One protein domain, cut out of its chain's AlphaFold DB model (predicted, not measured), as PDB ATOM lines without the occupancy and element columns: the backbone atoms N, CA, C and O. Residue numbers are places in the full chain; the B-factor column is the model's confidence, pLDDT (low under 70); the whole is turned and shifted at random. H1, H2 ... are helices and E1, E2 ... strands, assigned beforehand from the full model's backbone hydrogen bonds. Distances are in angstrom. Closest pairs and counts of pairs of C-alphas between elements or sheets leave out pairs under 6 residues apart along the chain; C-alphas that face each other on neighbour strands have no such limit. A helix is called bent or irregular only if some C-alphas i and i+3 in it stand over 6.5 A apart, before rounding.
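This is residues 404 to 604 of the 634 residues of the protein "Amidohydrolase 2 family protein" of Polysphondylium pallidum (strain ATCC 26659 / Pp 5 / PN500) (UniProt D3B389). A short, twisted parallel sheet, E1 to E4, has helices H5, H7 and H8 packed over one face, with further helices gathered at both ends of the long axis. Beside E1, H1, H2 and H3 gather round H5, and H4 packs on H1; beyond E4, H10 packs on H8, with H9 next to H10. The printed part has 201 residues with ten named helices and four named strands, in the order H1 H2 E1 H3 H4 H5 E2 H6 H7 E3 H8 E4 H9 H10. The sheet's order is E1 E2 E3 E4, all parallel, and the class is mixed, helices and strands. The whole is compact, with a radius of gyration of the C-alphas of 18.0 A, and only just elongated, spanning 59 by 39 by 36 A.

The sheet is made of E1, residues 448 to 454, E2, residues 520 to 523, E3, residues 553 to 556, and E4, residues 576 to 578; E1 and E4 are its edge strands. It is only just strongly twisted, its C-alphas lying up to 4.4 A off the best plane. Between E1 and E2, N 454 and O 521 are 2.8 A apart, within hydrogen-bond range; between E2 and E3, N 522 and O 554 are 2.8 A apart; between E3 and E4, N 555 and O 577 are 2.8 A apart. H5, residues 497 to 512, H7, residues 538 to 547, and H8, residues 563 to 572, are on one face of the sheet and with it make two layers, helices over strands. H5, at a height of 10.0 A over the sheet, lies over E1, slantwise at 37 degrees on the local plane. H7 lies over E3, along it at 7 degrees on the local plane, and touches H8, the closest C-alphas being those of Pro 538 and Gly 566, 6.0 A. H8 lies over E4, only just, with 3 of its C-alphas falling on that strand. The units E2, H6 H7, E3 and E3, H8, E4 are strand-helix-strand units, parallel neighbour strands with helices between, each with a right-handed crossover; E1, H3 H4 H5, E2 is a third unit. H6, residues 533 to 536, and H7 meet only through their link. H1, residues 404 to 416, and H2, residues 424 to 435, form a helical hairpin, at a steep tilt of 38 degrees, opposite ways; the closest C-alphas, those of Ala 415 and Trp 427, are 6.5 A apart. H1 only grazes the sheet with residues 404 to 406, and touches H5 with residues 404 to 408 alone, Glu 405 and Ile 500 having the closest C-alphas, 6.9 A. H2 touches H5 at Val 435 and Thr 507, whose C-alphas, the closest, are 6.0 A apart. H3, residues 469 to 482, touches H5 with residues 471 to 476 alone, the closest C-alphas being those of Val 472 and Val 498, 6.2 A. H4, residues 484 to 488, touches H1, with the C-alphas of Val 413 and Leu 487 the closest, 4.9 A. H10, residues 589 to 600, touches H8 at a shallow tilt of 18 degrees, the same way, with residues 595 to 600 alone; the closest C-alphas, those of Ala 567 and Leu 599, are 5.3 A apart. H9, residues 583 to 586, touches H10, the closest C-alphas being those of Ile 584 and Met 592, 5.2 A. Every O i to N i+4 pair is within hydrogen-bond range in H1, H2, H3, H4, H5, H8 and H10, against 3 of 6 in H7; H6 and H9 are too short for such a pair.

E1 runs 18.2 A from C-alpha 448 at (-16.656, 0.123, -28.913) to C-alpha 454. H5 is the longest helix by residues, 22.1 A from first to last C-alpha; H3 measures 19.7 A, H1 18.8 A, H2 17.0 A, H10 16.5 A, H7 15.3 A and H8 14.5 A. H1 begins with C-alpha 404 at (-11.429, -9.697, -40.906), and H10 ends with C-alpha 600 at (-39.677, -20.475, -37.765). H7 is irregular: C-alphas 540 and 543 are 7.5 A apart.

The C-alphas of Gly 419 and Ile 604, the two farthest apart, are 59.8 A apart. The printed part has no cut. The links H2 to E1, residues 436 to 447, and E1 to H3, residues 455 to 468, are long. The mean pLDDT of the printed part is 91.2; residues 418 to 420, 583 to 589 and 603 to 604 are under 70.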
ATOM      1  N   LEU A 404     -12.681  -8.938 -40.940       98.25
ATOM      2  CA  LEU A 404     -11.429  -9.697 -40.906       98.25
ATOM      3  C   LEU A 404     -10.638  -9.577 -42.209       98.25
ATOM      4  O   LEU A 404      -9.420  -9.404 -42.180       98.25
ATOM      5  N   GLU A 405     -11.309  -9.610 -43.356       97.62
ATOM      6  CA  GLU A 405     -10.645  -9.523 -44.657       97.62
ATOM      7  C   GLU A 405      -9.919  -8.183 -44.821       97.62
ATOM      8  O   GLU A 405      -8.817  -8.157 -45.357       97.62
ATOM      9  N   THR A 406     -10.455  -7.095 -44.266       95.94
ATOM     10  CA  THR A 406      -9.807  -5.775 -44.307       95.94
ATOM     11  C   THR A 406      -8.568  -5.709 -43.412       95.94
ATOM     12  O   THR A 406      -7.574  -5.089 -43.796       95.94
ATOM     13  N   ILE A 407      -8.577  -6.362 -42.241       97.06
ATOM     14  CA  ILE A 407      -7.351  -6.521 -41.438       97.06
ATOM     15  C   ILE A 407      -6.318  -7.315 -42.236       97.06
ATOM     16  O   ILE A 407      -5.157  -6.912 -42.307       97.06
ATOM     17  N   LEU A 408      -6.737  -8.428 -42.843       97.44
ATOM     18  CA  LEU A 408      -5.850  -9.314 -43.584       97.44
ATOM     19  C   LEU A 408      -5.185  -8.578 -44.756       97.44
ATOM     20  O   LEU A 408      -3.963  -8.590 -44.876       97.44
ATOM     21  N   GLU A 409      -5.965  -7.855 -45.555       96.75
ATOM     22  CA  GLU A 409      -5.491  -7.030 -46.673       96.75
ATOM     23  C   GLU A 409      -4.488  -5.963 -46.223       96.75
ATOM     24  O   GLU A 409      -3.376  -5.891 -46.754       96.75
ATOM     25  N   ARG A 410      -4.833  -5.184 -45.189       95.25
ATOM     26  CA  ARG A 410      -3.942  -4.151 -44.638       95.25
ATOM     27  C   ARG A 410      -2.667  -4.754 -44.058       95.25
ATOM     28  O   ARG A 410      -1.601  -4.181 -44.232       95.25
ATOM     29  N   SER A 411      -2.752  -5.912 -43.405       95.81
ATOM     30  CA  SER A 411      -1.587  -6.582 -42.823       95.81
ATOM     31  C   SER A 411      -0.590  -7.061 -43.881       95.81
ATOM     32  O   SER A 411       0.609  -6.992 -43.638       95.81
ATOM     33  N   LEU A 412      -1.060  -7.500 -45.055       96.12
ATOM     34  CA  LEU A 412      -0.195  -7.910 -46.168       96.12
ATOM     35  C   LEU A 412       0.513  -6.698 -46.788       96.12
ATOM     36  O   LEU A 412       1.715  -6.744 -47.046       96.12
ATOM     37  N   VAL A 413      -0.212  -5.590 -46.970       95.12
ATOM     38  CA  VAL A 413       0.376  -4.321 -47.429       95.12
ATOM     39  C   VAL A 413       1.408  -3.810 -46.420       95.12
ATOM     40  O   VAL A 413       2.509  -3.430 -46.815       95.12
ATOM     41  N   LEU A 414       1.094  -3.838 -45.122       93.25
ATOM     42  CA  LEU A 414       2.006  -3.422 -44.048       93.25
ATOM     43  C   LEU A 414       3.206  -4.356 -43.884       93.25
ATOM     44  O   LEU A 414       4.279  -3.889 -43.545       93.25
ATOM     45  N   ALA A 415       3.060  -5.653 -44.147       92.81
ATOM     46  CA  ALA A 415       4.185  -6.584 -44.128       92.81
ATOM     47  C   ALA A 415       5.212  -6.292 -45.233       92.81
ATOM     48  O   ALA A 415       6.381  -6.671 -45.108       92.81
ATOM     49  N   LYS A 416       4.768  -5.639 -46.319       88.62
ATOM     50  CA  LYS A 416       5.608  -5.251 -47.457       88.62
ATOM     51  C   LYS A 416       6.127  -3.815 -47.363       88.62
ATOM     52  O   LYS A 416       7.290  -3.566 -47.676       88.62
ATOM     53  N   SER A 417       5.266  -2.874 -46.978       81.06
ATOM     54  CA  SER A 417       5.628  -1.477 -46.701       81.06
ATOM     55  C   SER A 417       6.306  -1.365 -45.321       81.06
ATOM     56  O   SER A 417       6.327  -2.329 -44.578       81.06
ATOM     57  N   ASP A 418       6.957  -0.247 -44.989       61.03
ATOM     58  CA  ASP A 418       7.728  -0.095 -43.729       61.03
ATOM     59  C   ASP A 418       9.026  -0.941 -43.615       61.03
ATOM     60  O   ASP A 418       9.386  -1.446 -42.557       61.03
ATOM     61  N   GLY A 419       9.760  -1.124 -44.726       63.41
ATOM     62  CA  GLY A 419      11.090  -1.769 -44.726       63.41
ATOM     63  C   GLY A 419      11.110  -3.245 -44.296       63.41
ATOM     64  O   GLY A 419      12.174  -3.762 -43.958       63.41
ATOM     65  N   GLY A 420       9.944  -3.897 -44.268       63.19
ATOM     66  CA  GLY A 420       9.702  -5.037 -43.396       63.19
ATOM     67  C   GLY A 420      10.048  -6.417 -43.933       63.19
ATOM     68  O   GLY A 420      10.551  -7.208 -43.139       63.19
ATOM     69  N   ASP A 421       9.721  -6.733 -45.198       80.94
ATOM     70  CA  ASP A 421       9.675  -8.118 -45.721       80.94
ATOM     71  C   ASP A 421       9.353  -9.128 -44.596       80.94
ATOM     72  O   ASP A 421      10.141 -10.032 -44.299       80.94
ATOM     73  N   TRP A 422       8.244  -8.878 -43.871       93.44
ATOM     74  CA  TRP A 422       8.016  -9.515 -42.573       93.44
ATOM     75  C   TRP A 422       8.059 -11.033 -42.716       93.44
ATOM     76  O   TRP A 422       7.456 -11.618 -43.623       93.44
ATOM     77  N   SER A 423       8.723 -11.698 -41.772       94.69
ATOM     78  CA  SER A 423       8.611 -13.148 -41.654       94.69
ATOM     79  C   SER A 423       7.162 -13.551 -41.372       94.69
ATOM     80  O   SER A 423       6.383 -12.792 -40.789       94.69
ATOM     81  N   PHE A 424       6.808 -14.787 -41.724       96.44
ATOM     82  CA  PHE A 424       5.490 -15.345 -41.418       96.44
ATOM     83  C   PHE A 424       5.149 -15.244 -39.920       96.44
ATOM     84  O   PHE A 424       4.020 -14.928 -39.554       96.44
ATOM     85  N   GLN A 425       6.139 -15.417 -39.040       96.75
ATOM     86  CA  GLN A 425       5.955 -15.264 -37.595       96.75
ATOM     87  C   GLN A 425       5.595 -13.823 -37.191       96.75
ATOM     88  O   GLN A 425       4.684 -13.619 -36.396       96.75
ATOM     89  N   GLN A 426       6.280 -12.815 -37.740       96.06
ATOM     90  CA  GLN A 426       5.969 -11.408 -37.448       96.06
ATOM     91  C   GLN A 426       4.571 -11.027 -37.943       96.06
ATOM     92  O   GLN A 426       3.817 -10.365 -37.232       96.06
ATOM     93  N   TRP A 427       4.206 -11.485 -39.142       96.62
ATOM     94  CA  TRP A 427       2.888 -11.238 -39.717       96.62
ATOM     95  C   TRP A 427       1.762 -11.908 -38.919       96.62
ATOM     96  O   TRP A 427       0.751 -11.274 -38.619       96.62
ATOM     97  N   THR A 428       1.948 -13.160 -38.500       97.94
ATOM     98  CA  THR A 428       0.957 -13.876 -37.680       97.94
ATOM     99  C   THR A 428       0.798 -13.279 -36.282       97.94
ATOM    100  O   THR A 428      -0.330 -13.186 -35.797       97.94
ATOM    101  N   GLU A 429       1.878 -12.806 -35.654       97.56
ATOM    102  CA  GLU A 429       1.797 -12.083 -34.377       97.56
ATOM    103  C   GLU A 429       1.063 -10.744 -34.536       97.56
ATOM    104  O   GLU A 429       0.216 -10.385 -33.714       97.56
ATOM    105  N   HIS A 430       1.300 -10.035 -35.646       96.75
ATOM    106  CA  HIS A 430       0.543  -8.832 -35.969       96.75
ATOM    107  C   HIS A 430      -0.956  -9.131 -36.099       96.75
ATOM    108  O   HIS A 430      -1.760  -8.463 -35.449       96.75
ATOM    109  N   LEU A 431      -1.345 -10.150 -36.874       98.19
ATOM    110  CA  LEU A 431      -2.746 -10.563 -37.012       98.19
ATOM    111  C   LEU A 431      -3.380 -10.901 -35.656       98.19
ATOM    112  O   LEU A 431      -4.451 -10.378 -35.342       98.19
ATOM    113  N   ARG A 432      -2.693 -11.696 -34.825       98.44
ATOM    114  CA  ARG A 432      -3.135 -12.048 -33.467       98.44
ATOM    115  C   ARG A 432      -3.403 -10.806 -32.620       98.44
ATOM    116  O   ARG A 432      -4.441 -10.729 -31.961       98.44
ATOM    117  N   SER A 433      -2.518  -9.812 -32.680       97.19
ATOM    118  CA  SER A 433      -2.691  -8.554 -31.944       97.19
ATOM    119  C   SER A 433      -3.937  -7.771 -32.378       97.19
ATOM    120  O   SER A 433      -4.569  -7.126 -31.548       97.19
ATOM    121  N   LYS A 434      -4.335  -7.851 -33.657       96.94
ATOM    122  CA  LYS A 434      -5.494  -7.116 -34.194       96.94
ATOM    123  C   LYS A 434      -6.842  -7.710 -33.806       96.94
ATOM    124  O   LYS A 434      -7.827  -6.981 -33.809       96.94
ATOM    125  N   VAL A 435      -6.888  -8.995 -33.463       97.44
ATOM    126  CA  VAL A 435      -8.121  -9.687 -33.038       97.44
ATOM    127  C   VAL A 435      -8.154  -9.979 -31.536       97.44
ATOM    128  O   VAL A 435      -9.150 -10.473 -31.014       97.44
ATOM    129  N   THR A 436      -7.091  -9.625 -30.811       96.94
ATOM    130  CA  THR A 436      -7.079  -9.631 -29.343       96.94
ATOM    131  C   THR A 436      -7.697  -8.327 -28.836       96.94
ATOM    132  O   THR A 436      -6.997  -7.356 -28.571       96.94
ATOM    133  N   ILE A 437      -9.028  -8.298 -28.742       94.88
ATOM    134  CA  ILE A 437      -9.801  -7.112 -28.342       94.88
ATOM    135  C   ILE A 437     -10.042  -7.121 -26.827       94.88
ATOM    136  O   ILE A 437     -10.629  -8.066 -26.303       94.88
ATOM    137  N   ALA A 438      -9.618  -6.097 -26.088       92.69
ATOM    138  CA  ALA A 438      -9.929  -5.984 -24.658       92.69
ATOM    139  C   ALA A 438     -11.417  -5.619 -24.427       92.69
ATOM    140  O   ALA A 438     -12.023  -4.980 -25.285       92.69
ATOM    141  N   PRO A 439     -12.045  -6.000 -23.294       90.38
ATOM    142  CA  PRO A 439     -13.388  -5.514 -22.950       90.38
ATOM    143  C   PRO A 439     -13.445  -3.978 -22.929       90.38
ATOM    144  O   PRO A 439     -12.563  -3.356 -22.334       90.38
ATOM    145  N   GLY A 440     -14.451  -3.368 -23.568       91.31
ATOM    146  CA  GLY A 440     -14.560  -1.908 -23.670       91.31
ATOM    147  C   GLY A 440     -13.559  -1.252 -24.626       91.31
ATOM    148  O   GLY A 440     -13.396  -0.033 -24.591       91.31
ATOM    149  N   GLN A 441     -12.832  -2.029 -25.439       94.94
ATOM    150  CA  GLN A 441     -11.866  -1.467 -26.376       94.94
ATOM    151  C   GLN A 441     -12.572  -0.630 -27.444       94.94
ATOM    152  O   GLN A 441     -13.432  -1.119 -28.178       94.94
ATOM    153  N   LEU A 442     -12.139   0.623 -27.549       95.56
ATOM    154  CA  LEU A 442     -12.603   1.569 -28.553       95.56
ATOM    155  C   LEU A 442     -11.719   1.507 -29.802       95.56
ATOM    156  O   LEU A 442     -10.510   1.255 -29.719       95.56
ATOM    157  N   ASP A 443     -12.320   1.753 -30.957       92.56
ATOM    158  CA  ASP A 443     -11.607   1.994 -32.202       92.56
ATOM    159  C   ASP A 443     -11.066   3.438 -32.282       92.56
ATOM    160  O   ASP A 443     -11.067   4.193 -31.306       92.56
ATOM    161  N   THR A 444     -10.560   3.833 -33.453       89.12
ATOM    162  CA  THR A 444     -10.007   5.180 -33.671       89.12
ATOM    163  C   THR A 444     -11.043   6.298 -33.613       89.12
ATOM    164  O   THR A 444     -10.661   7.440 -33.361       89.12
ATOM    165  N   ASP A 445     -12.322   5.983 -33.818       88.00
ATOM    166  CA  ASP A 445     -13.433   6.935 -33.764       88.00
ATOM    167  C   ASP A 445     -14.069   6.991 -32.362       88.00
ATOM    168  O   ASP A 445     -15.029   7.729 -32.141       88.00
ATOM    169  N   GLY A 446     -13.522   6.241 -31.396       92.94
ATOM    170  CA  GLY A 446     -14.045   6.157 -30.034       92.94
ATOM    171  C   GLY A 446     -15.250   5.225 -29.895       92.94
ATOM    172  O   GLY A 446     -15.980   5.336 -28.911       92.94
ATOM    173  N   ILE A 447     -15.471   4.324 -30.856       95.94
ATOM    174  CA  ILE A 447     -16.607   3.397 -30.901       95.94
ATOM    175  C   ILE A 447     -16.171   2.025 -30.385       95.94
ATOM    176  O   ILE A 447     -15.122   1.507 -30.766       95.94
ATOM    177  N   GLU A 448     -16.976   1.419 -29.515       96.75
ATOM    178  CA  GLU A 448     -16.656   0.123 -28.913       96.75
ATOM    179  C   GLU A 448     -16.745  -1.026 -29.928       96.75
ATOM    180  O   GLU A 448     -17.718  -1.156 -30.679       96.75
ATOM    181  N   ILE A 449     -15.723  -1.886 -29.924       96.81
ATOM    182  CA  ILE A 449     -15.660  -3.095 -30.748       96.81
ATOM    183  C   ILE A 449     -16.276  -4.265 -29.979       96.81
ATOM    184  O   ILE A 449     -15.756  -4.681 -28.944       96.81
ATOM    185  N   ILE A 450     -17.338  -4.845 -30.536       97.44
ATOM    186  CA  ILE A 450     -18.143  -5.888 -29.877       97.44
ATOM    187  C   ILE A 450     -18.219  -7.201 -30.662       97.44
ATOM    188  O   ILE A 450     -18.873  -8.145 -30.227       97.44
ATOM    189  N   GLY A 451     -17.547  -7.300 -31.808       97.88
ATOM    190  CA  GLY A 451     -17.542  -8.524 -32.603       97.88
ATOM    191  C   GLY A 451     -16.687  -8.438 -33.857       97.88
ATOM    192  O   GLY A 451     -15.975  -7.459 -34.097       97.88
ATOM    193  N   PHE A 452     -16.786  -9.475 -34.680       98.69
ATOM    194  CA  PHE A 452     -16.098  -9.556 -35.965       98.69
ATOM    195  C   PHE A 452     -17.072  -9.862 -37.096       98.69
ATOM    196  O   PHE A 452     -18.140 -10.433 -36.880       98.69
ATOM    197  N   LYS A 453     -16.660  -9.528 -38.318       98.50
ATOM    198  CA  LYS A 453     -17.361  -9.869 -39.555       98.50
ATOM    199  C   LYS A 453     -16.406 -10.569 -40.512       98.50
ATOM    200  O   LYS A 453     -15.283 -10.110 -40.712       98.50
ATOM    201  N   SER A 454     -16.864 -11.642 -41.145       98.06
ATOM    202  CA  SER A 454     -16.206 -12.248 -42.299       98.06
ATOM    203  C   SER A 454     -17.105 -12.183 -43.529       98.06
ATOM    204  O   SER A 454     -18.294 -12.515 -43.485       98.06
ATOM    205  N   ILE A 455     -16.509 -11.772 -44.646       96.44
ATOM    206  CA  ILE A 455     -17.093 -11.813 -45.991       96.44
ATOM    207  C   ILE A 455     -16.515 -12.970 -46.825       96.44
ATOM    208  O   ILE A 455     -16.481 -12.887 -48.051       96.44
ATOM    209  N   LEU A 456     -16.053 -14.055 -46.188       95.81
ATOM    210  CA  LEU A 456     -15.445 -15.224 -46.844       95.81
ATOM    211  C   LEU A 456     -16.277 -15.759 -48.026       95.81
ATOM    212  O   LEU A 456     -15.690 -16.202 -49.018       95.81
ATOM    213  N   ALA A 457     -17.613 -15.695 -47.940       95.56
ATOM    214  CA  ALA A 457     -18.520 -16.080 -49.020       95.56
ATOM    215  C   ALA A 457     -18.170 -15.381 -50.350       95.56
ATOM    216  O   ALA A 457     -18.021 -16.062 -51.358       95.56
ATOM    217  N   TYR A 458     -17.897 -14.069 -50.326       92.38
ATOM    218  CA  TYR A 458     -17.494 -13.258 -51.491       92.38
ATOM    219  C   TYR A 458     -16.076 -13.525 -52.005       92.38
ATOM    220  O   TYR A 458     -15.646 -12.924 -52.989       92.38
ATOM    221  N   ARG A 459     -15.284 -14.338 -51.299       90.62
ATOM    222  CA  ARG A 459     -13.872 -14.561 -51.629       90.62
ATOM    223  C   ARG A 459     -13.643 -16.000 -52.070       90.62
ATOM    224  O   ARG A 459     -13.410 -16.265 -53.241       90.62
ATOM    225  N   GLY A 460     -13.691 -16.929 -51.118       85.25
ATOM    226  CA  GLY A 460     -13.349 -18.339 -51.326       85.25
ATOM    227  C   GLY A 460     -14.520 -19.302 -51.133       85.25
ATOM    228  O   GLY A 460     -14.335 -20.518 -51.268       85.25
ATOM    229  N   GLY A 461     -15.702 -18.787 -50.785       94.00
ATOM    230  CA  GLY A 461     -16.849 -19.593 -50.388       94.00
ATOM    231  C   GLY A 461     -16.731 -20.172 -48.975       94.00
ATOM    232  O   GLY A 461     -15.644 -20.245 -48.396       94.00
ATOM    233  N   LEU A 462     -17.854 -20.639 -48.436       96.94
ATOM    234  CA  LEU A 462     -18.031 -20.995 -47.026       96.94
ATOM    235  C   LEU A 462     -17.438 -22.349 -46.606       96.94
ATOM    236  O   LEU A 462     -17.439 -22.670 -45.423       96.94
ATOM    237  N   GLY A 463     -16.904 -23.152 -47.532       93.06
ATOM    238  CA  GLY A 463     -16.200 -24.394 -47.177       93.06
ATOM    239  C   GLY A 463     -14.872 -24.105 -46.473       93.06
ATOM    240  O   GLY A 463     -13.967 -23.567 -47.100       93.06
ATOM    241  N   VAL A 464     -14.738 -24.461 -45.197       86.31
ATOM    242  CA  VAL A 464     -13.692 -23.952 -44.279       86.31
ATOM    243  C   VAL A 464     -12.764 -25.051 -43.751       86.31
ATOM    244  O   VAL A 464     -12.624 -25.275 -42.545       86.31
ATOM    245  N   GLU A 465     -12.094 -25.745 -44.668       86.12
ATOM    246  CA  GLU A 465     -11.103 -26.770 -44.325       86.12
ATOM    247  C   GLU A 465      -9.826 -26.151 -43.735       86.12
ATOM    248  O   GLU A 465      -9.293 -25.161 -44.243       86.12
ATOM    249  N   SER A 466      -9.319 -26.730 -42.643       85.62
ATOM    250  CA  SER A 466      -8.048 -26.310 -42.050       85.62
ATOM    251  C   SER A 466      -6.878 -26.699 -42.952       85.62
ATOM    252  O   SER A 466      -6.775 -27.851 -43.369       85.62
ATOM    253  N   SER A 467      -5.959 -25.766 -43.190       92.50
ATOM    254  CA  SER A 467      -4.691 -26.047 -43.871       92.50
ATOM    255  C   SER A 467      -3.553 -26.220 -42.855       92.50
ATOM    256  O   SER A 467      -3.546 -25.500 -41.852       92.50
ATOM    257  N   PRO A 468      -2.577 -27.116 -43.098       95.69
ATOM    258  CA  PRO A 468      -1.341 -27.171 -42.317       95.69
ATOM    259  C   PRO A 468      -0.625 -25.818 -42.305       95.69
ATOM    260  O   PRO A 468      -0.671 -25.075 -43.291       95.69
ATOM    261  N   VAL A 469       0.064 -25.496 -41.207       95.06
ATOM    262  CA  VAL A 469       0.743 -24.198 -41.037       95.06
ATOM    263  C   VAL A 469       1.787 -23.970 -42.133       95.06
ATOM    264  O   VAL A 469       1.935 -22.849 -42.611       95.06
ATOM    265  N   GLU A 470       2.440 -25.028 -42.610       97.00
ATOM    266  CA  GLU A 470       3.420 -24.983 -43.695       97.00
ATOM    267  C   GLU A 470       2.786 -24.544 -45.022       97.00
ATOM    268  O   GLU A 470       3.406 -23.818 -45.801       97.00
ATOM    269  N   THR A 471       1.536 -24.947 -45.280       97.88
ATOM    270  CA  THR A 471       0.771 -24.516 -46.460       97.88
ATOM    271  C   THR A 471       0.409 -23.039 -46.356       97.88
ATOM    272  O   THR A 471       0.558 -22.305 -47.330       97.88
ATOM    273  N   VAL A 472      -0.007 -22.587 -45.169       97.94
ATOM    274  CA  VAL A 472      -0.319 -21.172 -44.905       97.94
ATOM    275  C   VAL A 472       0.931 -20.303 -45.059       97.94
ATOM    276  O   VAL A 472       0.887 -19.276 -45.733       97.94
ATOM    277  N   GLU A 473       2.062 -20.725 -44.491       98.31
ATOM    278  CA  GLU A 473       3.340 -20.022 -44.614       98.31
ATOM    279  C   GLU A 473       3.813 -19.959 -46.071       98.31
ATOM    280  O   GLU A 473       4.285 -18.915 -46.529       98.31
ATOM    281  N   SER A 474       3.681 -21.063 -46.809       98.06
ATOM    282  CA  SER A 474       4.053 -21.118 -48.226       98.06
ATOM    283  C   SER A 474       3.199 -20.169 -49.064       98.06
ATOM    284  O   SER A 474       3.731 -19.457 -49.911       98.06
ATOM    285  N   GLU A 475       1.896 -20.106 -48.794       97.69
ATOM    286  CA  GLU A 475       0.975 -19.202 -49.482       97.69
ATOM    287  C   GLU A 475       1.240 -17.730 -49.138       97.69
ATOM    288  O   GLU A 475       1.253 -16.883 -50.031       97.69
ATOM    289  N   TYR A 476       1.534 -17.419 -47.872       97.56
ATOM    290  CA  TYR A 476       1.984 -16.086 -47.469       97.56
ATOM    291  C   TYR A 476       3.245 -15.680 -48.247       97.56
ATOM    292  O   TYR A 476       3.258 -14.638 -48.901       97.56
ATOM    293  N   LYS A 477       4.282 -16.529 -48.264       96.69
ATOM    294  CA  LYS A 477       5.526 -16.275 -49.016       96.69
ATOM    295  C   LYS A 477       5.273 -16.095 -50.512       96.69
ATOM    296  O   LYS A 477       5.883 -15.217 -51.125       96.69
ATOM    297  N   ARG A 478       4.373 -16.901 -51.087       96.75
ATOM    298  CA  ARG A 478       3.959 -16.788 -52.488       96.75
ATOM    299  C   ARG A 478       3.368 -15.410 -52.763       96.75
ATOM    300  O   ARG A 478       3.865 -14.731 -53.649       96.75
ATOM    301  N   ILE A 479       2.391 -14.957 -51.974       95.94
ATOM    302  CA  ILE A 479       1.770 -13.631 -52.132       95.94
ATOM    303  C   ILE A 479       2.799 -12.508 -51.958       95.94
ATOM    304  O   ILE A 479       2.878 -11.616 -52.801       95.94
ATOM    305  N   MET A 480       3.647 -12.578 -50.930       94.38
ATOM    306  CA  MET A 480       4.690 -11.569 -50.688       94.38
ATOM    307  C   MET A 480       5.706 -11.453 -51.838       94.38
ATOM    308  O   MET A 480       6.334 -10.404 -51.994       94.38
ATOM    309  N   THR A 481       5.866 -12.517 -52.633       93.44
ATOM    310  CA  THR A 481       6.786 -12.572 -53.778       93.44
ATOM    311  C   THR A 481       6.079 -12.230 -55.092       93.44
ATOM    312  O   THR A 481       6.485 -11.307 -55.790       93.44
ATOM    313  N   GLU A 482       5.018 -12.960 -55.433       94.69
ATOM    314  CA  GLU A 482       4.328 -12.885 -56.727       94.69
ATOM    315  C   GLU A 482       3.417 -11.658 -56.847       94.69
ATOM    316  O   GLU A 482       3.282 -11.103 -57.934       94.69
ATOM    317  N   ASP A 483       2.824 -11.198 -55.739       94.00
ATOM    318  CA  ASP A 483       1.978 -10.000 -55.704       94.00
ATOM    319  C   ASP A 483       2.721  -8.773 -55.139       94.00
ATOM    320  O   ASP A 483       2.091  -7.762 -54.817       94.00
ATOM    321  N   SER A 484       4.057  -8.826 -55.045       89.56
ATOM    322  CA  SER A 484       4.902  -7.773 -54.456       89.56
ATOM    323  C   SER A 484       4.573  -6.370 -54.986       89.56
ATOM    324  O   SER A 484       4.423  -5.438 -54.196       89.56
ATOM    325  N   ASP A 485       4.402  -6.215 -56.302       90.00
ATOM    326  CA  ASP A 485       4.100  -4.916 -56.921       90.00
ATOM    327  C   ASP A 485       2.708  -4.391 -56.533       90.00
ATOM    328  O   ASP A 485       2.529  -3.195 -56.297       90.00
ATOM    329  N   LYS A 486       1.717  -5.285 -56.405       91.44
ATOM    330  CA  LYS A 486       0.365  -4.916 -55.954       91.44
ATOM    331  C   LYS A 486       0.385  -4.496 -54.490       91.44
ATOM    332  O   LYS A 486      -0.187  -3.469 -54.146       91.44
ATOM    333  N   LEU A 487       1.085  -5.243 -53.639       92.00
ATOM    334  CA  LEU A 487       1.236  -4.908 -52.222       92.00
ATOM    335  C   LEU A 487       1.934  -3.553 -52.040       92.00
ATOM    336  O   LEU A 487       1.480  -2.729 -51.248       92.00
ATOM    337  N   ALA A 488       2.981  -3.288 -52.826       87.56
ATOM    338  CA  ALA A 488       3.695  -2.012 -52.818       87.56
ATOM    339  C   ALA A 488       2.831  -0.826 -53.288       87.56
ATOM    340  O   ALA A 488       3.109   0.312 -52.910       87.56
ATOM    341  N   SER A 489       1.766  -1.073 -54.062       87.75
ATOM    342  CA  SER A 489       0.811  -0.035 -54.481       87.75
ATOM    343  C   SER A 489      -0.085   0.484 -53.344       87.75
ATOM    344  O   SER A 489      -0.768   1.491 -53.515       87.75
ATOM    345  N   GLY A 490      -0.075  -0.175 -52.178       86.56
ATOM    346  CA  GLY A 490      -0.799   0.262 -50.982       86.56
ATOM    347  C   GLY A 490      -2.240  -0.249 -50.869       86.56
ATOM    348  O   GLY A 490      -2.884  -0.007 -49.851       86.56
ATOM    349  N   SER A 491      -2.744  -0.976 -51.869       85.81
ATOM    350  CA  SER A 491      -4.069  -1.603 -51.843       85.81
ATOM    351  C   SER A 491      -3.992  -3.040 -52.347       85.81
ATOM    352  O   SER A 491      -3.412  -3.315 -53.398       85.81
ATOM    353  N   TYR A 492      -4.581  -3.969 -51.596       92.88
ATOM    354  CA  TYR A 492      -4.591  -5.386 -51.934       92.88
ATOM    355  C   TYR A 492      -5.957  -5.979 -51.620       92.88
ATOM    356  O   TYR A 492      -6.459  -5.802 -50.516       92.88
ATOM    357  N   ARG A 493      -6.547  -6.699 -52.577       91.88
ATOM    358  CA  ARG A 493      -7.778  -7.469 -52.366       91.88
ATOM    359  C   ARG A 493      -7.410  -8.934 -52.186       91.88
ATOM    360  O   ARG A 493      -6.991  -9.583 -53.142       91.88
ATOM    361  N   VAL A 494      -7.580  -9.468 -50.980       93.31
ATOM    362  CA  VAL A 494      -7.189 -10.853 -50.678       93.31
ATOM    363  C   VAL A 494      -8.169 -11.862 -51.287       93.31
ATOM    364  O   VAL A 494      -9.358 -11.868 -50.978       93.31
ATOM    365  N   SER A 495      -7.684 -12.749 -52.151       91.38
ATOM    366  CA  SER A 495      -8.472 -13.860 -52.716       91.38
ATOM    367  C   SER A 495      -8.029 -15.232 -52.199       91.38
ATOM    368  O   SER A 495      -8.686 -16.239 -52.455       91.38
ATOM    369  N   SER A 496      -6.926 -15.285 -51.446       95.19
ATOM    370  CA  SER A 496      -6.378 -16.535 -50.931       95.19
ATOM    371  C   SER A 496      -7.248 -17.113 -49.822       95.19
ATOM    372  O   SER A 496      -7.212 -16.676 -48.668       95.19
ATOM    373  N   LYS A 497      -8.012 -18.149 -50.169       94.56
ATOM    374  CA  LYS A 497      -8.863 -18.876 -49.226       94.56
ATOM    375  C   LYS A 497      -8.072 -19.453 -48.051       94.56
ATOM    376  O   LYS A 497      -8.557 -19.412 -46.927       94.56
ATOM    377  N   VAL A 498      -6.851 -19.935 -48.294       96.31
ATOM    378  CA  VAL A 498      -5.970 -20.492 -47.255       96.31
ATOM    379  C   VAL A 498      -5.696 -19.457 -46.164       96.31
ATOM    380  O   VAL A 498      -5.880 -19.754 -44.984       96.31
ATOM    381  N   LEU A 499      -5.324 -18.228 -46.542       97.38
ATOM    382  CA  LEU A 499      -5.042 -17.168 -45.570       97.38
ATOM    383  C   LEU A 499      -6.309 -16.663 -44.871       97.38
ATOM    384  O   LEU A 499      -6.280 -16.437 -43.662       97.38
ATOM    385  N   ILE A 500      -7.422 -16.528 -45.600       97.44
ATOM    386  CA  ILE A 500      -8.702 -16.086 -45.023       97.44
ATOM    387  C   ILE A 500      -9.195 -17.095 -43.976       97.44
ATOM    388  O   ILE A 500      -9.512 -16.706 -42.855       97.44
ATOM    389  N   VAL A 501      -9.208 -18.393 -44.304       97.12
ATOM    390  CA  VAL A 501      -9.653 -19.448 -43.376       97.12
ATOM    391  C   VAL A 501      -8.705 -19.572 -42.184       97.12
ATOM    392  O   VAL A 501      -9.170 -19.724 -41.054       97.12
ATOM    393  N   TYR A 502      -7.392 -19.465 -42.406       97.62
ATOM    394  CA  TYR A 502      -6.414 -19.451 -41.319       97.62
ATOM    395  C   TYR A 502      -6.679 -18.304 -40.335       97.62
ATOM    396  O   TYR A 502      -6.723 -18.526 -39.124       97.62
ATOM    397  N   PHE A 503      -6.918 -17.092 -40.842       98.12
ATOM    398  CA  PHE A 503      -7.166 -15.932 -39.992       98.12
ATOM    399  C   PHE A 503      -8.538 -15.977 -39.299       98.12
ATOM    400  O   PHE A 503      -8.639 -15.639 -38.118       98.12
ATOM    401  N   LEU A 504      -9.577 -16.478 -39.976       98.12
ATOM    402  CA  LEU A 504     -10.886 -16.729 -39.367       98.12
ATOM    403  C   LEU A 504     -10.776 -17.714 -38.193       98.12
ATOM    404  O   LEU A 504     -11.265 -17.425 -37.104       98.12
ATOM    405  N   ARG A 505     -10.072 -18.840 -38.375       97.62
ATOM    406  CA  ARG A 505      -9.835 -19.832 -37.312       97.62
ATOM    407  C   ARG A 505      -8.992 -19.269 -36.168       97.62
ATOM    408  O   ARG A 505      -9.317 -19.504 -35.011       97.62
ATOM    409  N   MET A 506      -7.962 -18.474 -36.468       98.06
ATOM    410  CA  MET A 506      -7.192 -17.757 -35.442       98.06
ATOM    411  C   MET A 506      -8.090 -16.831 -34.610       98.06
ATOM    412  O   MET A 506      -7.974 -16.804 -33.387       98.06
ATOM    413  N   THR A 507      -8.993 -16.098 -35.262       98.50
ATOM    414  CA  THR A 507      -9.950 -15.199 -34.598       98.50
ATOM    415  C   THR A 507     -10.919 -15.982 -33.712       98.50
ATOM    416  O   THR A 507     -11.118 -15.614 -32.557       98.50
ATOM    417  N   MET A 508     -11.478 -17.085 -34.222       97.94
ATOM    418  CA  MET A 508     -12.371 -17.979 -33.472       97.94
ATOM    419  C   MET A 508     -11.678 -18.564 -32.236       97.94
ATOM    420  O   MET A 508     -12.234 -18.521 -31.144       97.94
ATOM    421  N   GLU A 509     -10.438 -19.038 -32.384       97.88
ATOM    422  CA  GLU A 509      -9.621 -19.571 -31.287       97.88
ATOM    423  C   GLU A 509      -9.354 -18.522 -30.200       97.88
ATOM    424  O   GLU A 509      -9.475 -18.800 -29.014       97.88
ATOM    425  N   ILE A 510      -9.023 -17.288 -30.580       98.06
ATOM    426  CA  ILE A 510      -8.795 -16.208 -29.606       98.06
ATOM    427  C   ILE A 510     -10.109 -15.802 -28.932       98.06
ATOM    428  O   ILE A 510     -10.131 -15.534 -27.731       98.06
ATOM    429  N   SER A 511     -11.213 -15.777 -29.684       97.00
ATOM    430  CA  SER A 511     -12.537 -15.473 -29.145       97.00
ATOM    431  C   SER A 511     -13.004 -16.541 -28.148       97.00
ATOM    432  O   SER A 511     -13.506 -16.194 -27.079       97.00
ATOM    433  N   SER A 512     -12.770 -17.827 -28.434       97.00
ATOM    434  CA  SER A 512     -13.193 -18.954 -27.588       97.00
ATOM    435  C   SER A 512     -12.500 -18.984 -26.219       97.00
ATOM    436  O   SER A 512     -13.074 -19.483 -25.252       97.00
ATOM    437  N   GLN A 513     -11.293 -18.419 -26.120       95.31
ATOM    438  CA  GLN A 513     -10.506 -18.331 -24.884       95.31
ATOM    439  C   GLN A 513     -10.992 -17.231 -23.929       95.31
ATOM    440  O   GLN A 513     -10.538 -17.144 -22.784       95.31
ATOM    441  N   ARG A 514     -11.903 -16.363 -24.378       93.12
ATOM    442  CA  ARG A 514     -12.466 -15.293 -23.553       93.12
ATOM    443  C   ARG A 514     -13.500 -15.852 -22.585       93.12
ATOM    444  O   ARG A 514     -14.251 -16.761 -22.914       93.12
ATOM    445  N   PHE A 515     -13.628 -15.207 -21.425       89.50
ATOM    446  CA  PHE A 515     -14.758 -15.464 -20.525       89.50
ATOM    447  C   PHE A 515     -16.107 -15.176 -21.207       89.50
ATOM    448  O   PHE A 515     -17.076 -15.899 -21.003       89.50
ATOM    449  N   GLN A 516     -16.142 -14.135 -22.044       90.38
ATOM    450  CA  GLN A 516     -17.248 -13.821 -22.946       90.38
ATOM    451  C   GLN A 516     -16.717 -13.777 -24.384       90.38
ATOM    452  O   GLN A 516     -16.073 -12.786 -24.764       90.38
ATOM    453  N   PRO A 517     -16.915 -14.854 -25.164       95.62
ATOM    454  CA  PRO A 517     -16.550 -14.885 -26.573       95.62
ATOM    455  C   PRO A 517     -17.248 -13.776 -27.358       95.62
ATOM    456  O   PRO A 517     -18.431 -13.511 -27.161       95.62
ATOM    457  N   LEU A 518     -16.501 -13.122 -28.245       96.94
ATOM    458  CA  LEU A 518     -17.051 -12.131 -29.164       96.94
ATOM    459  C   LEU A 518     -17.742 -12.841 -30.339       96.94
ATOM    460  O   LEU A 518     -17.128 -13.749 -30.919       96.94
ATOM    461  N   PRO A 519     -18.965 -12.428 -30.721       98.00
ATOM    462  CA  PRO A 519     -19.658 -12.980 -31.875       98.00
ATOM    463  C   PRO A 519     -18.902 -12.756 -33.185       98.00
ATOM    464  O   PRO A 519     -18.247 -11.725 -33.385       98.00
ATOM    465  N   ILE A 520     -19.042 -13.712 -34.100       98.56
ATOM    466  CA  ILE A 520     -18.514 -13.617 -35.458       98.56
ATOM    467  C   ILE A 520     -19.671 -13.707 -36.444       98.56
ATOM    468  O   ILE A 520     -20.319 -14.741 -36.598       98.56
ATOM    469  N   GLN A 521     -19.915 -12.598 -37.126       98.56
ATOM    470  CA  GLN A 521     -20.875 -12.500 -38.210       98.56
ATOM    471  C   GLN A 521     -20.254 -13.052 -39.492       98.56
ATOM    472  O   GLN A 521     -19.129 -12.693 -39.852       98.56
ATOM    473  N   ILE A 522     -20.977 -13.906 -40.205       98.31
ATOM    474  CA  ILE A 522     -20.531 -14.501 -41.464       98.31
ATOM    475  C   ILE A 522     -21.582 -14.197 -42.524       98.31
ATOM    476  O   ILE A 522     -22.752 -14.534 -42.366       98.31
ATOM    477  N   HIS A 523     -21.154 -13.562 -43.614       97.12
ATOM    478  CA  HIS A 523     -22.002 -13.371 -44.792       97.12
ATOM    479  C   HIS A 523     -22.433 -14.724 -45.362       97.12
ATOM    480  O   HIS A 523     -21.569 -15.558 -45.637       97.12
ATOM    481  N   THR A 524     -23.729 -14.940 -45.588       96.44
ATOM    482  CA  THR A 524     -24.243 -16.181 -46.190       96.44
ATOM    483  C   THR A 524     -25.318 -15.896 -47.229       96.44
ATOM    484  O   THR A 524     -26.027 -14.901 -47.118       96.44
ATOM    485  N   GLY A 525     -25.454 -16.770 -48.229       91.75
ATOM    486  CA  GLY A 525     -26.493 -16.613 -49.243       91.75
ATOM    487  C   GLY A 525     -26.344 -15.326 -50.062       91.75
ATOM    488  O   GLY A 525     -25.291 -15.095 -50.633       91.75
ATOM    489  N   TYR A 526     -27.404 -14.527 -50.139       83.62
ATOM    490  CA  TYR A 526     -27.641 -13.426 -51.070       83.62
ATOM    491  C   TYR A 526     -26.464 -12.448 -51.205       83.62
ATOM    492  O   TYR A 526     -25.848 -12.044 -50.219       83.62
ATOM    493  N   GLY A 527     -26.161 -12.044 -52.440       81.62
ATOM    494  CA  GLY A 527     -25.071 -11.128 -52.774       81.62
ATOM    495  C   GLY A 527     -25.127 -10.668 -54.232       81.62
ATOM    496  O   GLY A 527     -26.055 -11.011 -54.964       81.62
ATOM    497  N   ASP A 528     -24.142  -9.869 -54.644       81.25
ATOM    498  CA  ASP A 528     -24.020  -9.345 -56.009       81.25
ATOM    499  C   ASP A 528     -23.296 -10.331 -56.953       81.25
ATOM    500  O   ASP A 528     -23.026 -11.479 -56.602       81.25
ATOM    501  N   SER A 529     -22.980  -9.887 -58.173       75.00
ATOM    502  CA  SER A 529     -22.336 -10.717 -59.200       75.00
ATOM    503  C   SER A 529     -20.927 -11.208 -58.852       75.00
ATOM    504  O   SER A 529     -20.436 -12.110 -59.532       75.00
ATOM    505  N   ASP A 530     -20.262 -10.633 -57.845       80.75
ATOM    506  CA  ASP A 530     -18.948 -11.112 -57.398       80.75
ATOM    507  C   ASP A 530     -19.066 -12.398 -56.561       80.75
ATOM    508  O   ASP A 530     -18.069 -13.094 -56.346       80.75
ATOM    509  N   LEU A 531     -20.267 -12.718 -56.071       86.12
ATOM    510  CA  LEU A 531     -20.520 -13.871 -55.224       86.12
ATOM    511  C   LEU A 531     -20.812 -15.138 -56.044       86.12
ATOM    512  O   LEU A 531     -21.747 -15.197 -56.840       86.12
ATOM    513  N   ASP A 532     -20.080 -16.212 -55.750       91.62
ATOM    514  CA  ASP A 532     -20.445 -17.564 -56.178       91.62
ATOM    515  C   ASP A 532     -21.486 -18.149 -55.209       91.62
ATOM    516  O   ASP A 532     -21.138 -18.670 -54.141       91.62
ATOM    517  N   LEU A 533     -22.768 -18.024 -55.572       91.00
ATOM    518  CA  LEU A 533     -23.893 -18.409 -54.717       91.00
ATOM    519  C   LEU A 533     -23.822 -19.880 -54.287       91.00
ATOM    520  O   LEU A 533     -24.059 -20.171 -53.117       91.00
ATOM    521  N   GLU A 534     -23.409 -20.795 -55.173       93.06
ATOM    522  CA  GLU A 534     -23.304 -22.232 -54.860       93.06
ATOM    523  C   GLU A 534     -22.354 -22.493 -53.683       93.06
ATOM    524  O   GLU A 534     -22.572 -23.390 -52.864       93.06
ATOM    525  N   LYS A 535     -21.307 -21.674 -53.561       95.69
ATOM    526  CA  LYS A 535     -20.330 -21.757 -52.471       95.69
ATOM    527  C   LYS A 535     -20.715 -20.924 -51.246       95.69
ATOM    528  O   LYS A 535     -19.970 -20.935 -50.264       95.69
ATOM    529  N   ALA A 536     -21.849 -20.227 -51.280       96.31
ATOM    530  CA  ALA A 536     -22.384 -19.414 -50.188       96.31
ATOM    531  C   ALA A 536     -23.433 -20.154 -49.331       96.31
ATOM    532  O   ALA A 536     -24.058 -19.536 -48.466       96.31
ATOM    533  N   ASN A 537     -23.603 -21.470 -49.526       97.62
ATOM    534  CA  ASN A 537     -24.471 -22.302 -48.689       97.62
ATOM    535  C   ASN A 537     -23.892 -22.457 -47.261       97.62
ATOM    536  O   ASN A 537     -22.759 -22.935 -47.107       97.62
ATOM    537  N   PRO A 538     -24.651 -22.109 -46.204       97.44
ATOM    538  CA  PRO A 538     -24.161 -22.119 -44.829       97.44
ATOM    539  C   PRO A 538     -23.821 -23.521 -44.295       97.44
ATOM    540  O   PRO A 538     -23.005 -23.626 -43.380       97.44
ATOM    541  N   LEU A 539     -24.341 -24.619 -44.867       97.19
ATOM    542  CA  LEU A 539     -23.984 -25.988 -44.439       97.19
ATOM    543  C   LEU A 539     -22.487 -26.284 -44.564       97.19
ATOM    544  O   LEU A 539     -21.961 -27.143 -43.851       97.19
ATOM    545  N   LEU A 540     -21.791 -25.564 -45.443       97.31
ATOM    546  CA  LEU A 540     -20.349 -25.683 -45.623       97.31
ATOM    547  C   LEU A 540     -19.554 -25.222 -44.384       97.31
ATOM    548  O   LEU A 540     -18.393 -25.608 -44.233       97.31
ATOM    549  N   LEU A 541     -20.180 -24.469 -43.469       97.31
ATOM    550  CA  LEU A 541     -19.585 -24.013 -42.208       97.31
ATOM    551  C   LEU A 541     -19.622 -25.062 -41.089       97.31
ATOM    552  O   LEU A 541     -18.977 -24.854 -40.062       97.31
ATOM    553  N   LYS A 542     -20.330 -26.191 -41.256       95.50
ATOM    554  CA  LYS A 542     -20.485 -27.215 -40.202       95.50
ATOM    555  C   LYS A 542     -19.175 -27.618 -39.511       95.50
ATOM    556  O   LYS A 542     -19.195 -27.683 -38.284       95.50
ATOM    557  N   PRO A 543     -18.056 -27.871 -40.226       93.50
ATOM    558  CA  PRO A 543     -16.796 -28.209 -39.568       93.50
ATOM    559  C   PRO A 543     -16.300 -27.096 -38.637       93.50
ATOM    560  O   PRO A 543     -15.935 -27.364 -37.503       93.50
ATOM    561  N   LEU A 544     -16.359 -25.837 -39.081       95.25
ATOM    562  CA  LEU A 544     -15.919 -24.691 -38.281       95.25
ATOM    563  C   LEU A 544     -16.823 -24.450 -37.070       95.25
ATOM    564  O   LEU A 544     -16.317 -24.179 -35.988       95.25
ATOM    565  N   ILE A 545     -18.141 -24.577 -37.241       96.88
ATOM    566  CA  ILE A 545     -19.104 -24.453 -36.137       96.88
ATOM    567  C   ILE A 545     -18.805 -25.496 -35.052       96.88
ATOM    568  O   ILE A 545     -18.777 -25.166 -33.868       96.88
ATOM    569  N   ALA A 546     -18.548 -26.744 -35.458       94.88
ATOM    570  CA  ALA A 546     -18.251 -27.841 -34.542       94.88
ATOM    571  C   ALA A 546     -16.902 -27.679 -33.818       94.88
ATOM    572  O   ALA A 546     -16.791 -28.085 -32.662       94.88
ATOM    573  N   ASP A 547     -15.903 -27.077 -34.470       95.75
ATOM    574  CA  ASP A 547     -14.586 -26.817 -33.874       95.75
ATOM    575  C   ASP A 547     -14.638 -25.738 -32.770       95.75
ATOM    576  O   ASP A 547     -13.814 -25.756 -31.856       95.75
ATOM    577  N   TYR A 548     -15.614 -24.819 -32.822       97.00
ATOM    578  CA  TYR A 548     -15.731 -23.677 -31.901       97.00
ATOM    579  C   TYR A 548     -17.128 -23.559 -31.260       97.00
ATOM    580  O   TYR A 548     -17.792 -22.532 -31.408       97.00
ATOM    581  N   PRO A 549     -17.579 -24.563 -30.483       96.56
ATOM    582  CA  PRO A 549     -18.955 -24.639 -29.976       96.56
ATOM    583  C   PRO A 549     -19.312 -23.557 -28.944       96.56
ATOM    584  O   PRO A 549     -20.473 -23.430 -28.567       96.56
ATOM    585  N   THR A 550     -18.332 -22.799 -28.444       96.12
ATOM    586  CA  THR A 550     -18.537 -21.702 -27.484       96.12
ATOM    587  C   THR A 550     -18.573 -20.323 -28.137       96.12
ATOM    588  O   THR A 550     -18.986 -19.366 -27.486       96.12
ATOM    589  N   VAL A 551     -18.144 -20.195 -29.397       98.19
ATOM    590  CA  VAL A 551     -18.094 -18.909 -30.102       98.19
ATOM    591  C   VAL A 551     -19.429 -18.680 -30.806       98.19
ATOM    592  O   VAL A 551     -19.809 -19.517 -31.630       98.19
ATOM    593  N   PRO A 552     -20.144 -17.574 -30.526       98.19
ATOM    594  CA  PRO A 552     -21.368 -17.256 -31.240       98.19
ATOM    595  C   PRO A 552     -21.085 -16.947 -32.713       98.19
ATOM    596  O   PRO A 552     -20.263 -16.083 -33.029       98.19
ATOM    597  N   ILE A 553     -21.782 -17.634 -33.610       98.56
ATOM    598  CA  ILE A 553     -21.701 -17.437 -35.058       98.56
ATOM    599  C   ILE A 553     -23.051 -16.914 -35.537       98.56
ATOM    600  O   ILE A 553     -24.074 -17.546 -35.293       98.56
ATOM    601  N   VAL A 554     -23.051 -15.778 -36.233       98.38
ATOM    602  CA  VAL A 554     -24.266 -15.173 -36.796       98.38
ATOM    603  C   VAL A 554     -24.239 -15.318 -38.310       98.38
ATOM    604  O   VAL A 554     -23.373 -14.745 -38.971       98.38
ATOM    605  N   LEU A 555     -25.172 -16.093 -38.854       98.00
ATOM    606  CA  LEU A 555     -25.395 -16.232 -40.287       98.00
ATOM    607  C   LEU A 555     -26.179 -15.012 -40.771       98.00
ATOM    608  O   LEU A 555     -27.313 -14.796 -40.343       98.00
ATOM    609  N   LEU A 556     -25.561 -14.207 -41.630       96.06
ATOM    610  CA  LEU A 556     -26.190 -12.992 -42.132       96.06
ATOM    611  C   LEU A 556     -27.044 -13.252 -43.372       96.06
ATOM    612  O   LEU A 556     -26.749 -14.144 -44.174       96.06
ATOM    613  N   HIS A 557     -28.030 -12.387 -43.556       90.25
ATOM    614  CA  HIS A 557     -28.921 -12.261 -44.706       90.25
ATOM    615  C   HIS A 557     -29.953 -13.373 -44.851       90.25
ATOM    616  O   HIS A 557     -30.226 -13.838 -45.962       90.25
ATOM    617  N   CYS A 558     -30.483 -13.852 -43.721       89.56
ATOM    618  CA  CYS A 558     -31.348 -15.039 -43.649       89.56
ATOM    619  C   CYS A 558     -30.720 -16.297 -44.266       89.56
ATOM    620  O   CYS A 558     -31.429 -17.260 -44.537       89.56
ATOM    621  N   SER A 559     -29.429 -16.278 -44.606       93.94
ATOM    622  CA  SER A 559     -28.830 -17.230 -45.544       93.94
ATOM    623  C   SER A 559     -29.561 -17.373 -46.889       93.94
ATOM    624  O   SER A 559     -29.327 -18.361 -47.575       93.94
ATOM    625  N   TYR A 560     -30.410 -16.429 -47.312       90.88
ATOM    626  CA  TYR A 560     -31.262 -16.565 -48.504       90.88
ATOM    627  C   TYR A 560     -30.449 -16.888 -49.776       90.88
ATOM    628  O   TYR A 560     -29.450 -16.224 -50.013       90.88
ATOM    629  N   PRO A 561     -30.830 -17.850 -50.638       92.31
ATOM    630  CA  PRO A 561     -32.044 -18.668 -50.601       92.31
ATOM    631  C   PRO A 561     -31.902 -19.949 -49.753       92.31
ATOM    632  O   PRO A 561     -32.799 -20.782 -49.749       92.31
ATOM    633  N   TYR A 562     -30.796 -20.115 -49.029       95.12
ATOM    634  CA  TYR A 562     -30.496 -21.243 -48.140       95.12
ATOM    635  C   TYR A 562     -31.042 -21.054 -46.712       95.12
ATOM    636  O   TYR A 562     -30.432 -21.493 -45.734       95.12
ATOM    637  N   PHE A 563     -32.164 -20.346 -46.559       91.94
ATOM    638  CA  PHE A 563     -32.732 -20.024 -45.244       91.94
ATOM    639  C   PHE A 563     -33.136 -21.276 -44.457       91.94
ATOM    640  O   PHE A 563     -32.968 -21.310 -43.241       91.94
ATOM    641  N   ARG A 564     -33.557 -22.354 -45.132       93.44
ATOM    642  CA  ARG A 564     -33.828 -23.650 -44.485       93.44
ATOM    643  C   ARG A 564     -32.560 -24.322 -43.974       93.44
ATOM    644  O   ARG A 564     -32.548 -24.858 -42.870       93.44
ATOM    645  N   GLU A 565     -31.474 -24.283 -44.739       95.38
ATOM    646  CA  GLU A 565     -30.172 -24.769 -44.289       95.38
ATOM    647  C   GLU A 565     -29.635 -23.961 -43.103       95.38
ATOM    648  O   GLU A 565     -29.101 -24.544 -42.157       95.38
ATOM    649  N   GLY A 566     -29.793 -22.637 -43.140       94.94
ATOM    650  CA  GLY A 566     -29.442 -21.744 -42.037       94.94
ATOM    651  C   GLY A 566     -30.256 -22.038 -40.772       94.94
ATOM    652  O   GLY A 566     -29.676 -22.221 -39.697       94.94
ATOM    653  N   ALA A 567     -31.578 -22.184 -40.905       92.88
ATOM    654  CA  ALA A 567     -32.471 -22.583 -39.816       92.88
ATOM    655  C   ALA A 567     -32.082 -23.947 -39.234       92.88
ATOM    656  O   ALA A 567     -31.932 -24.090 -38.020       92.88
ATOM    657  N   PHE A 568     -31.811 -24.932 -40.096       93.88
ATOM    658  CA  PHE A 568     -31.354 -26.254 -39.679       93.88
ATOM    659  C   PHE A 568     -30.088 -26.186 -38.817       93.88
ATOM    660  O   PHE A 568     -30.003 -26.897 -37.815       93.88
ATOM    661  N   LEU A 569     -29.115 -25.331 -39.160       95.62
ATOM    662  CA  LEU A 569     -27.911 -25.145 -38.343       95.62
ATOM    663  C   LEU A 569     -28.228 -24.539 -36.975       95.62
ATOM    664  O   LEU A 569     -27.710 -25.044 -35.979       95.62
ATOM    665  N   CYS A 570     -29.100 -23.530 -36.915       93.56
ATOM    666  CA  CYS A 570     -29.558 -22.939 -35.652       93.56
ATOM    667  C   CYS A 570     -30.266 -23.973 -34.760       93.56
ATOM    668  O   CYS A 570     -30.135 -23.943 -33.540       93.56
ATOM    669  N   TRP A 571     -30.981 -24.934 -35.354       90.31
ATOM    670  CA  TRP A 571     -31.677 -25.980 -34.599       90.31
ATOM    671  C   TRP A 571     -30.753 -27.023 -33.968       90.31
ATOM    672  O   TRP A 571     -31.157 -27.673 -33.004       90.31
ATOM    673  N   ILE A 572     -29.563 -27.252 -34.532       93.25
ATOM    674  CA  ILE A 572     -28.659 -28.322 -34.073       93.25
ATOM    675  C   ILE A 572     -27.414 -27.802 -33.349       93.25
ATOM    676  O   ILE A 572     -26.781 -28.576 -32.629       93.25
ATOM    677  N   TYR A 573     -27.060 -26.526 -33.519       95.94
ATOM    678  CA  TYR A 573     -25.901 -25.914 -32.877       95.94
ATOM    679  C   TYR A 573     -26.328 -24.746 -31.980       95.94
ATOM    680  O   TYR A 573     -26.818 -23.739 -32.485       95.94
ATOM    681  N   PRO A 574     -26.095 -24.825 -30.656       93.62
ATOM    682  CA  PRO A 574     -26.559 -23.810 -29.706       93.62
ATOM    683  C   PRO A 574     -25.831 -22.465 -29.833       93.62
ATOM    684  O   PRO A 574     -26.275 -21.473 -29.261       93.62
ATOM    685  N   ASN A 575     -24.698 -22.432 -30.538       96.19
ATOM    686  CA  ASN A 575     -23.896 -21.238 -30.774       96.19
ATOM    687  C   ASN A 575     -24.142 -20.596 -32.148       96.19
ATOM    688  O   ASN A 575     -23.432 -19.654 -32.497       96.19
ATOM    689  N   VAL A 576     -25.104 -21.090 -32.932       97.69
ATOM    690  CA  VAL A 576     -25.434 -20.538 -34.251       97.69
ATOM    691  C   VAL A 576     -26.721 -19.727 -34.172       97.69
ATOM    692  O   VAL A 576     -27.736 -20.186 -33.655       97.69
ATOM    693  N   TYR A 577     -26.656 -18.521 -34.721       96.44
ATOM    694  CA  TYR A 577     -27.748 -17.571 -34.850       96.44
ATOM    695  C   TYR A 577     -27.930 -17.233 -36.326       96.44
ATOM    696  O   TYR A 577     -26.980 -17.315 -37.107       96.44
ATOM    697  N   ILE A 578     -29.126 -16.803 -36.700       94.44
ATOM    698  CA  ILE A 578     -29.441 -16.319 -38.042       94.44
ATOM    699  C   ILE A 578     -30.158 -14.986 -37.927       94.44
ATOM    700  O   ILE A 578     -30.949 -14.788 -37.002       94.44
ATOM    701  N   ASP A 579     -29.838 -14.066 -38.827       91.56
ATOM    702  CA  ASP A 579     -30.528 -12.787 -38.899       91.56
ATOM    703  C   ASP A 579     -31.707 -12.798 -39.872       91.56
ATOM    704  O   ASP A 579     -31.928 -13.750 -40.623       91.56
ATOM    705  N   ILE A 580     -32.428 -11.679 -39.862       83.25
ATOM    706  CA  ILE A 580     -33.471 -11.352 -40.833       83.25
ATOM    707  C   ILE A 580     -33.142 -10.098 -41.668       83.25
ATOM    708  O   ILE A 580     -34.018  -9.501 -42.292       83.25
ATOM    709  N   GLY A 581     -31.877  -9.664 -41.664       74.50
ATOM    710  CA  GLY A 581     -31.417  -8.436 -42.325       74.50
ATOM    711  C   GLY A 581     -31.146  -8.626 -43.821       74.50
ATOM    712  O   GLY A 581     -31.011  -9.751 -44.286       74.50
ATOM    713  N   LEU A 582     -31.022  -7.530 -44.582       71.31
ATOM    714  CA  LEU A 582     -30.785  -7.456 -46.043       71.31
ATOM    715  C   LEU A 582     -31.806  -8.180 -46.938       71.31
ATOM    716  O   LEU A 582     -32.415  -7.536 -47.781       71.31
ATOM    717  N   ALA A 583     -31.977  -9.495 -46.793       65.38
ATOM    718  CA  ALA A 583     -32.848 -10.298 -47.638       65.38
ATOM    719  C   ALA A 583     -34.317  -9.902 -47.460       65.38
ATOM    720  O   ALA A 583     -34.932  -9.508 -48.441       65.38
ATOM    721  N   ILE A 584     -34.868  -9.920 -46.236       64.62
ATOM    722  CA  ILE A 584     -36.296  -9.617 -46.009       64.62
ATOM    723  C   ILE A 584     -36.703  -8.257 -46.605       64.62
ATOM    724  O   ILE A 584     -37.612  -8.253 -47.431       64.62
ATOM    725  N   PRO A 585     -36.016  -7.128 -46.335       64.25
ATOM    726  CA  PRO A 585     -36.393  -5.837 -46.924       64.25
ATOM    727  C   PRO A 585     -36.320  -5.766 -48.461       64.25
ATOM    728  O   PRO A 585     -36.863  -4.835 -49.048       64.25
ATOM    729  N   LEU A 586     -35.624  -6.705 -49.114       64.12
ATOM    730  CA  LEU A 586     -35.440  -6.750 -50.571       64.12
ATOM    731  C   LEU A 586     -36.317  -7.802 -51.268       64.12
ATOM    732  O   LEU A 586     -36.313  -7.883 -52.499       64.12
ATOM    733  N   LEU A 587     -37.056  -8.614 -50.511       61.47
ATOM    734  CA  LEU A 587     -37.999  -9.588 -51.053       61.47
ATOM    735  C   LEU A 587     -39.381  -8.955 -51.253       61.47
ATOM    736  O   LEU A 587     -39.749  -7.976 -50.608       61.47
ATOM    737  N   SER A 588     -40.187  -9.551 -52.136       69.25
ATOM    738  CA  SER A 588     -41.625  -9.266 -52.145       69.25
ATOM    739  C   SER A 588     -42.236  -9.672 -50.804       69.25
ATOM    740  O   SER A 588     -41.704 -10.544 -50.120       69.25
ATOM    741  N   GLN A 589     -43.395  -9.114 -50.447       68.06
ATOM    742  CA  GLN A 589     -44.084  -9.485 -49.208       68.06
ATOM    743  C   GLN A 589     -44.310 -10.997 -49.089       68.06
ATOM    744  O   GLN A 589     -44.061 -11.579 -48.038       68.06
ATOM    745  N   ARG A 590     -44.647 -11.664 -50.200       73.31
ATOM    746  CA  ARG A 590     -44.723 -13.128 -50.242       73.31
ATOM    747  C   ARG A 590     -43.387 -13.798 -49.908       73.31
ATOM    748  O   ARG A 590     -43.364 -14.716 -49.100       73.31
ATOM    749  N   GLY A 591     -42.286 -13.323 -50.488       71.69
ATOM    750  CA  GLY A 591     -40.949 -13.836 -50.185       71.69
ATOM    751  C   GLY A 591     -40.517 -13.582 -48.738       71.69
ATOM    752  O   GLY A 591     -39.839 -14.429 -48.158       71.69
ATOM    753  N   MET A 592     -40.936 -12.460 -48.140       77.56
ATOM    754  CA  MET A 592     -40.731 -12.174 -46.717       77.56
ATOM    755  C   MET A 592     -41.440 -13.208 -45.838       77.56
ATOM    756  O   MET A 592     -40.782 -13.813 -44.992       77.56
ATOM    757  N   TYR A 593     -42.734 -13.456 -46.080       78.50
ATOM    758  CA  TYR A 593     -43.508 -14.468 -45.353       78.50
ATOM    759  C   TYR A 593     -42.917 -15.867 -45.529       78.50
ATOM    760  O   TYR A 593     -42.569 -16.500 -44.541       78.50
ATOM    761  N   ASP A 594     -42.682 -16.308 -46.770       82.12
ATOM    762  CA  ASP A 594     -42.145 -17.646 -47.046       82.12
ATOM    763  C   ASP A 594     -40.783 -17.872 -46.357       82.12
ATOM    764  O   ASP A 594     -40.502 -18.963 -45.851       82.12
ATOM    765  N   THR A 595     -39.933 -16.839 -46.319       83.56
ATOM    766  CA  THR A 595     -38.629 -16.897 -45.643       83.56
ATOM    767  C   THR A 595     -38.798 -16.963 -44.128       83.56
ATOM    768  O   THR A 595     -38.187 -17.822 -43.492       83.56
ATOM    769  N   LEU A 596     -39.615 -16.080 -43.543       83.44
ATOM    770  CA  LEU A 596     -39.822 -16.027 -42.097       83.44
ATOM    771  C   LEU A 596     -40.490 -17.307 -41.582       83.44
ATOM    772  O   LEU A 596     -39.980 -17.908 -40.639       83.44
ATOM    773  N   ASP A 597     -41.541 -17.780 -42.252       80.88
ATOM    774  CA  ASP A 597     -42.214 -19.042 -41.937       80.88
ATOM    775  C   ASP A 597     -41.214 -20.200 -41.952       80.88
ATOM    776  O   ASP A 597     -41.136 -20.976 -41.001       80.88
ATOM    777  N   SER A 598     -40.365 -20.263 -42.984       83.38
ATOM    778  CA  SER A 598     -39.339 -21.304 -43.110       83.38
ATOM    779  C   SER A 598     -38.284 -21.255 -41.997       83.38
ATOM    780  O   SER A 598     -37.831 -22.299 -41.528       83.38
ATOM    781  N   LEU A 599     -37.876 -20.059 -41.556       84.38
ATOM    782  CA  LEU A 599     -36.952 -19.896 -40.426       84.38
ATOM    783  C   LEU A 599     -37.586 -20.352 -39.100       84.38
ATOM    784  O   LEU A 599     -36.884 -20.848 -38.213       84.38
ATOM    785  N   LEU A 600     -38.906 -20.197 -38.975       80.12
ATOM    786  CA  LEU A 600     -39.677 -20.475 -37.765       80.12
ATOM    787  C   LEU A 600     -40.338 -21.858 -37.738       80.12
ATOM    788  O   LEU A 600     -40.882 -22.219 -36.695       80.12
ATOM    789  N   GLU A 601     -40.208 -22.665 -38.800       79.62
ATOM    790  CA  GLU A 601     -40.825 -23.998 -38.975       79.62
ATOM    791  C   GLU A 601     -40.720 -24.923 -37.741       79.62
ATOM    792  O   GLU A 601     -41.589 -25.760 -37.522       79.62
ATOM    793  N   LYS A 602     -39.663 -24.793 -36.925       72.69
ATOM    794  CA  LYS A 602     -39.454 -25.590 -35.698       72.69
ATOM    795  C   LYS A 602     -39.516 -24.777 -34.400       72.69
ATOM    796  O   LYS A 602     -39.442 -25.350 -33.319       72.69
ATOM    797  N   CYS A 603     -39.610 -23.454 -34.491       60.97
ATOM    798  CA  CYS A 603     -39.702 -22.573 -33.327       60.97
ATOM    799  C   CYS A 603     -41.110 -22.576 -32.708       60.97
ATOM    800  O   CYS A 603     -41.258 -22.175 -31.557       60.97
ATOM    801  N   ILE A 604     -42.123 -23.044 -33.448       60.84
ATOM    802  CA  ILE A 604     -43.527 -23.079 -33.028       60.84
ATOM    803  C   ILE A 604     -43.937 -24.548 -32.836       60.84
ATOM    804  O   ILE A 604     -44.217 -25.255 -33.797       60.84
TER     805      ILE A 604